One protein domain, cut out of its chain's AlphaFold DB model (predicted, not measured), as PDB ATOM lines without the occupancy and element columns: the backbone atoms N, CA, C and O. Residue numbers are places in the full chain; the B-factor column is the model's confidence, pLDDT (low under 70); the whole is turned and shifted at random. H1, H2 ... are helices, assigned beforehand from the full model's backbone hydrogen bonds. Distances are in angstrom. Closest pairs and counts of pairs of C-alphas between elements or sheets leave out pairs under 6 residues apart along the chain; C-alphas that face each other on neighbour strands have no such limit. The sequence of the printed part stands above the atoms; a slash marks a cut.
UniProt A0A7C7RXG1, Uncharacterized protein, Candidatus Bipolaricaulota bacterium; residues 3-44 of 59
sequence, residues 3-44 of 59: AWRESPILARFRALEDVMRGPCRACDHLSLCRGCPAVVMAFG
ATOM      1  N   ALA A   3      21.437  33.442   4.596       95.38
ATOM      2  CA  ALA A   3      22.538  34.394   4.762       95.38
ATOM      3  C   ALA A   3      23.759  34.034   3.900       95.38
ATOM      4  O   ALA A   3      24.296  34.890   3.207       95.38
ATOM      5  N   TRP A   4      24.143  32.753   3.871       96.06
ATOM      6  CA  TRP A   4      25.273  32.284   3.065       96.06
ATOM      7  C   TRP A   4      25.122  32.581   1.569       96.06
ATOM      8  O   TRP A   4      26.122  32.864   0.912       96.06
ATOM      9  N   ARG A   5      23.902  32.504   1.025       96.81
ATOM     10  CA  ARG A   5      23.639  32.643  -0.416       96.81
ATOM     11  C   ARG A   5      23.299  34.075  -0.823       96.81
ATOM     12  O   ARG A   5      23.721  34.504  -1.885       96.81
ATOM     13  N   GLU A   6      22.570  34.799   0.020       97.50
ATOM     14  CA  GLU A   6      21.949  36.081  -0.343       97.50
ATOM     15  C   GLU A   6      22.616  37.298   0.307       97.50
ATOM     16  O   GLU A   6      22.304  38.426  -0.064       97.50
ATOM     17  N   SER A   7      23.516  37.116   1.281       97.44
ATOM     18  CA  SER A   7      24.150  38.259   1.944       97.44
ATOM     19  C   SER A   7      25.025  39.053   0.962       97.44
ATOM     20  O   SER A   7      26.014  38.501   0.459       97.44
ATOM     21  N   PRO A   8      24.747  40.354   0.745       95.56
ATOM     22  CA  PRO A   8      25.584  41.199  -0.104       95.56
ATOM     23  C   PRO A   8      26.984  41.382   0.493       95.56
ATOM     24  O   PRO A   8      27.964  41.472  -0.238       95.56
ATOM     25  N   ILE A   9      27.102  41.357   1.824       93.50
ATOM     26  CA  ILE A   9      28.393  41.422   2.518       93.50
ATOM     27  C   ILE A   9      29.236  40.189   2.175       93.50
ATOM     28  O   ILE A   9      30.384  40.323   1.760       93.50
ATOM     29  N   LEU A  10      28.667  38.982   2.275       95.06
ATOM     30  CA  LEU A  10      29.395  37.753   1.935       95.06
ATOM     31  C   LEU A  10      29.710  37.656   0.436       95.06
ATOM     32  O   LEU A  10      30.723  37.069   0.064       95.06
ATOM     33  N   ALA A  11      28.872  38.234  -0.427       95.44
ATOM     34  CA  ALA A  11      29.184  38.372  -1.847       95.44
ATOM     35  C   ALA A  11      30.426  39.256  -2.073       95.44
ATOM     36  O   ALA A  11      31.320  38.839  -2.805       95.44
ATOM     37  N   ARG A  12      30.547  40.400  -1.378       93.38
ATOM     38  CA  ARG A  12      31.751  41.255  -1.440       93.38
ATOM     39  C   ARG A  12      33.015  40.507  -1.011       93.38
ATOM     40  O   ARG A  12      34.023  40.605  -1.698       93.38
ATOM     41  N   PHE A  13      32.959  39.718   0.068       93.62
ATOM     42  CA  PHE A  13      34.106  38.902   0.501       93.62
ATOM     43  C   PHE A  13      34.542  37.875  -0.551       93.62
ATOM     44  O   PHE A  13      35.735  37.645  -0.728       93.62
ATOM     45  N   ARG A  14      33.587  37.266  -1.261       93.12
ATOM     46  CA  ARG A  14      33.876  36.300  -2.331       93.12
ATOM     47  C   ARG A  14      34.491  36.943  -3.574       93.12
ATOM     48  O   ARG A  14      35.273  36.284  -4.242       93.12
ATOM     49  N   ALA A  15      34.178  38.208  -3.837       94.81
ATOM     50  CA  ALA A  15      34.720  38.982  -4.953       94.81
ATOM     51  C   ALA A  15      35.986  39.785  -4.587       94.81
ATOM     52  O   ALA A  15      36.404  40.650  -5.351       94.81
ATOM     53  N   LEU A  16      36.590  39.555  -3.409       94.56
ATOM     54  CA  LEU A  16      37.721  40.367  -2.935       94.56
ATOM     55  C   LEU A  16      38.901  40.366  -3.907       94.56
ATOM     56  O   LEU A  16      39.513  41.410  -4.099       94.56
ATOM     57  N   GLU A  17      39.195  39.221  -4.522       95.81
ATOM     58  CA  GLU A  17      40.277  39.078  -5.504       95.81
ATOM     59  C   GLU A  17      40.135  40.060  -6.675       95.81
ATOM     60  O   GLU A  17      41.107  40.724  -7.033       95.81
ATOM     61  N   ASP A  18      38.911  40.250  -7.173       95.81
ATOM     62  CA  ASP A  18      38.607  41.130  -8.308       95.81
ATOM     63  C   ASP A  18      38.761  42.621  -7.970       95.81
ATOM     64  O   ASP A  18      38.991  43.456  -8.847       95.81
ATOM     65  N   VAL A  19      38.625  42.980  -6.688       94.44
ATOM     66  CA  VAL A  19      38.615  44.376  -6.225       94.44
ATOM     67  C   VAL A  19      39.867  44.776  -5.446       94.44
ATOM     68  O   VAL A  19      39.966  45.938  -5.034       94.44
ATOM     69  N   MET A  20      40.833  43.866  -5.258       95.00
ATOM     70  CA  MET A  20      42.087  44.178  -4.564       95.00
ATOM     71  C   MET A  20      42.832  45.334  -5.249       95.00
ATOM     72  O   MET A  20      42.903  45.446  -6.478       95.00
ATOM     73  N   ARG A  21      43.415  46.217  -4.441       92.88
ATOM     74  CA  ARG A  21      44.158  47.416  -4.854       92.88
ATOM     75  C   ARG A  21      45.591  47.381  -4.325       92.88
ATOM     76  O   ARG A  21      45.947  46.558  -3.482       92.88
ATOM     77  N   GLY A  22      46.412  48.298  -4.838       90.81
ATOM     78  CA  GLY A  22      47.798  48.465  -4.404       90.81
ATOM     79  C   GLY A  22      48.663  47.220  -4.658       90.81
ATOM     80  O   GLY A  22      48.391  46.474  -5.606       90.81
ATOM     81  N   PRO A  23      49.695  46.966  -3.829       91.69
ATOM     82  CA  PRO A  23      50.621  45.845  -4.021       91.69
ATOM     83  C   PRO A  23      49.935  44.475  -3.981       91.69
ATOM     84  O   PRO A  23      50.420  43.528  -4.596       91.69
ATOM     85  N   CYS A  24      48.785  44.356  -3.309       93.62
ATOM     86  CA  CYS A  24      48.039  43.103  -3.250       93.62
ATOM     87  C   CYS A  24      47.529  42.639  -4.623       93.62
ATOM     88  O   CYS A  24      47.484  41.433  -4.850       93.62
ATOM     89  N   ARG A  25      47.200  43.555  -5.548       93.75
ATOM     90  CA  ARG A  25      46.694  43.204  -6.891       93.75
ATOM     91  C   ARG A  25      47.701  42.407  -7.724       93.75
ATOM     92  O   ARG A  25      47.301  41.605  -8.555       93.75
ATOM     93  N   ALA A  26      48.993  42.637  -7.500       92.94
ATOM     94  CA  ALA A  26      50.085  41.958  -8.194       92.94
ATOM     95  C   ALA A  26      50.807  40.931  -7.301       92.94
ATOM     96  O   ALA A  26      51.897  40.477  -7.635       92.94
ATOM     97  N   CYS A  27      50.248  40.595  -6.133       94.31
ATOM     98  CA  CYS A  27      50.876  39.662  -5.209       94.31
ATOM     99  C   CYS A  27      50.618  38.216  -5.642       94.31
ATOM    100  O   CYS A  27      49.471  37.811  -5.806       94.31
ATOM    101  N   ASP A  28      51.669  37.399  -5.686       95.62
ATOM    102  CA  ASP A  28      51.581  35.974  -6.052       95.62
ATOM    103  C   ASP A  28      50.683  35.150  -5.105       95.62
ATOM    104  O   ASP A  28      50.252  34.051  -5.433       95.62
ATOM    105  N   HIS A  29      50.380  35.691  -3.920       95.00
ATOM    106  CA  HIS A  29      49.546  35.057  -2.894       95.00
ATOM    107  C   HIS A  29      48.111  35.606  -2.864       95.00
ATOM    108  O   HIS A  29      47.381  35.380  -1.894       95.00
ATOM    109  N   LEU A  30      47.707  36.366  -3.887       94.44
ATOM    110  CA  LEU A  30      46.400  37.017  -3.961       94.44
ATOM    111  C   LEU A  30      45.240  36.023  -3.795       94.44
ATOM    112  O   LEU A  30      44.332  36.287  -3.012       94.44
ATOM    113  N   SER A  31      45.313  34.848  -4.419       95.31
ATOM    114  CA  SER A  31      44.273  33.811  -4.321       95.31
ATOM    115  C   SER A  31      44.141  33.180  -2.925       95.31
ATOM    116  O   SER A  31      43.139  32.522  -2.626       95.31
ATOM    117  N   LEU A  32      45.106  33.409  -2.027       94.38
ATOM    118  CA  LEU A  32      45.128  32.853  -0.671       94.38
ATOM    119  C   LEU A  32      44.808  33.897   0.405       94.38
ATOM    120  O   LEU A  32      43.941  33.658   1.244       94.38
ATOM    121  N   CYS A  33      45.503  35.039   0.402       93.94
ATOM    122  CA  CYS A  33      45.519  35.963   1.540       93.94
ATOM    123  C   CYS A  33      44.440  37.052   1.464       93.94
ATOM    124  O   CYS A  33      43.581  37.111   2.338       93.94
ATOM    125  N   ARG A  34      44.494  37.922   0.441       94.56
ATOM    126  CA  ARG A  34      43.629  39.118   0.276       94.56
ATOM    127  C   ARG A  34      43.652  40.129   1.445       94.56
ATOM    128  O   ARG A  34      42.839  41.046   1.461       94.56
ATOM    129  N   GLY A  35      44.592  40.001   2.390       94.19
ATOM    130  CA  GLY A  35      44.651  40.830   3.602       94.19
ATOM    131  C   GLY A  35      43.493  40.565   4.573       94.19
ATOM    132  O   GLY A  35      42.601  39.771   4.283       94.19
ATOM    133  N   CYS A  36      43.495  41.218   5.739       94.44
ATOM    134  CA  CYS A  36      42.378  41.188   6.680       94.44
ATOM    135  C   CYS A  36      41.455  42.402   6.475       94.44
ATOM    136  O   CYS A  36      41.798  43.514   6.891       94.44
ATOM    137  N   PRO A  37      40.236  42.227   5.924       94.56
ATOM    138  CA  PRO A  37      39.339  43.356   5.695       94.56
ATOM    139  C   PRO A  37      38.871  44.032   6.988       94.56
ATOM    140  O   PRO A  37      38.612  45.228   6.991       94.56
ATOM    141  N   ALA A  38      38.793  43.293   8.101       95.38
ATOM    142  CA  ALA A  38      38.429  43.868   9.395       95.38
ATOM    143  C   ALA A  38      39.474  44.882   9.888       95.38
ATOM    144  O   ALA A  38      39.103  45.941  10.384       95.38
ATOM    145  N   VAL A  39      40.767  44.582   9.707       96.12
ATOM    146  CA  VAL A  39      41.855  45.516  10.029       96.12
ATOM    147  C   VAL A  39      41.779  46.728   9.110       96.12
ATOM    148  O   VAL A  39      41.708  47.846   9.598       96.12
ATOM    149  N   VAL A  40      41.731  46.518   7.794       95.12
ATOM    150  CA  VAL A  40      41.670  47.608   6.805       95.12
ATOM    151  C   VAL A  40      40.557  48.610   7.131       95.12
ATOM    152  O   VAL A  40      40.808  49.810   7.215       95.12
ATOM    153  N   MET A  41      39.346  48.113   7.393       95.19
ATOM    154  CA  MET A  41      38.195  48.946   7.749       95.19
ATOM    155  C   MET A  41      38.381  49.660   9.098       95.19
ATOM    156  O   MET A  41      37.979  50.812   9.237       95.19
ATOM    157  N   ALA A  42      39.006  49.014  10.090       97.06
ATOM    158  CA  ALA A  42      39.301  49.637  11.385       97.06
ATOM    159  C   ALA A  42      40.291  50.811  11.271       97.06
ATOM    160  O   ALA A  42      40.238  51.735  12.079       97.06
ATOM    161  N   PHE A  43      41.150  50.800  10.248       95.62
ATOM    162  CA  PHE A  43      42.057  51.900   9.904       95.62
ATOM    163  C   PHE A  43      41.458  52.887   8.879       95.62
ATOM    164  O   PHE A  43      42.168  53.760   8.384       95.62
ATOM    165  N   GLY A  44      40.158  52.788   8.573       95.81
ATOM    166  CA  GLY A  44      39.439  53.726   7.702       95.81
ATOM    167  C   GLY A  44      39.543  53.449   6.197       95.81
ATOM    168  O   GLY A  44      39.132  54.298   5.407       95.81
TER     169      GLY A  44
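Overview. This is residues 3 to 44 of the 59 residues of an uncharacterized protein of Candidatus Bipolaricaulota bacterium (UniProt A0A7C7RXG1). Four short helices, H1 to H4, follow one another in a loose row that makes the longest axis, and H5 stands off to one side of this row, roughly level with H3, in a T-like outline. After H4 at the far end of the row, residues 27 to 36 fold back to H5; residues 3 to 12 at one end of the row and residues 38 to 44 at the tip of the side arm stick out, and no helix touches another. The printed part has 42 residues with five named helices, in the order H1, H2, H3, H4, H5, and no named strand; the class is all helix. It is only just loose, close to compact, with a radius of gyration of the C-alphas of 11.3 A, and the C-alphas span 31 by 23 by 14 A.

Along the chain. H1 is residues 3 to 6, 5.4 A from first to last C-alpha, and begins at C-alpha 3 at (22.538, 34.394, 4.762). H2, residues 8 to 14, is the longest helix by residues and measures 9.9 A. H3 is residues 16 to 19, 5.3 A long. H4 is residues 22 to 26, 7.9 A long, with C-alpha 26 at (50.085, 41.958, -8.194). H5 is residues 37 to 42, 8.5 A long, and ends at C-alpha 42 at (39.301, 49.637, 11.385).

Arrangement. H1 and H2 are close but not clearly touching; their closest C-alphas, those of Trp 4 and Leu 10, are 6.9 A apart. H2 and H3 meet only through their link. H3 and H4 are close but not clearly touching, with the closest C-alphas, those of Glu 17 and Arg 25, 7.8 A apart. H5 is apart from H1, H2, H3 and H4. H3 has its centre nearest to the mean of the C-alphas, at 5.8 A, and H1 has its centre farthest from it, at 17.2 A. Each O i to N i+4 pair is within hydrogen-bond range in H2 and H5, while H4 has 0 of 1 such pairs but 2 of 2 O i to N i+3 pairs within range; H1 and H3 are too short for an O i to N i+4 pair.

Size, cuts and confidence. The two C-alphas farthest apart, those of Ala 3 and Pro 23, are 31.6 A apart, and the first and last printed C-alphas, those of Ala 3 and Gly 44, are 25.8 A apart. The printed part has no cut. The links H1 to H2, H2 to H3 and H3 to H4 are tight, the link H4 to H5 is short with 10 residues, and no link is long. The mean pLDDT of the printed part is 94.8, and no printed residue is under 70.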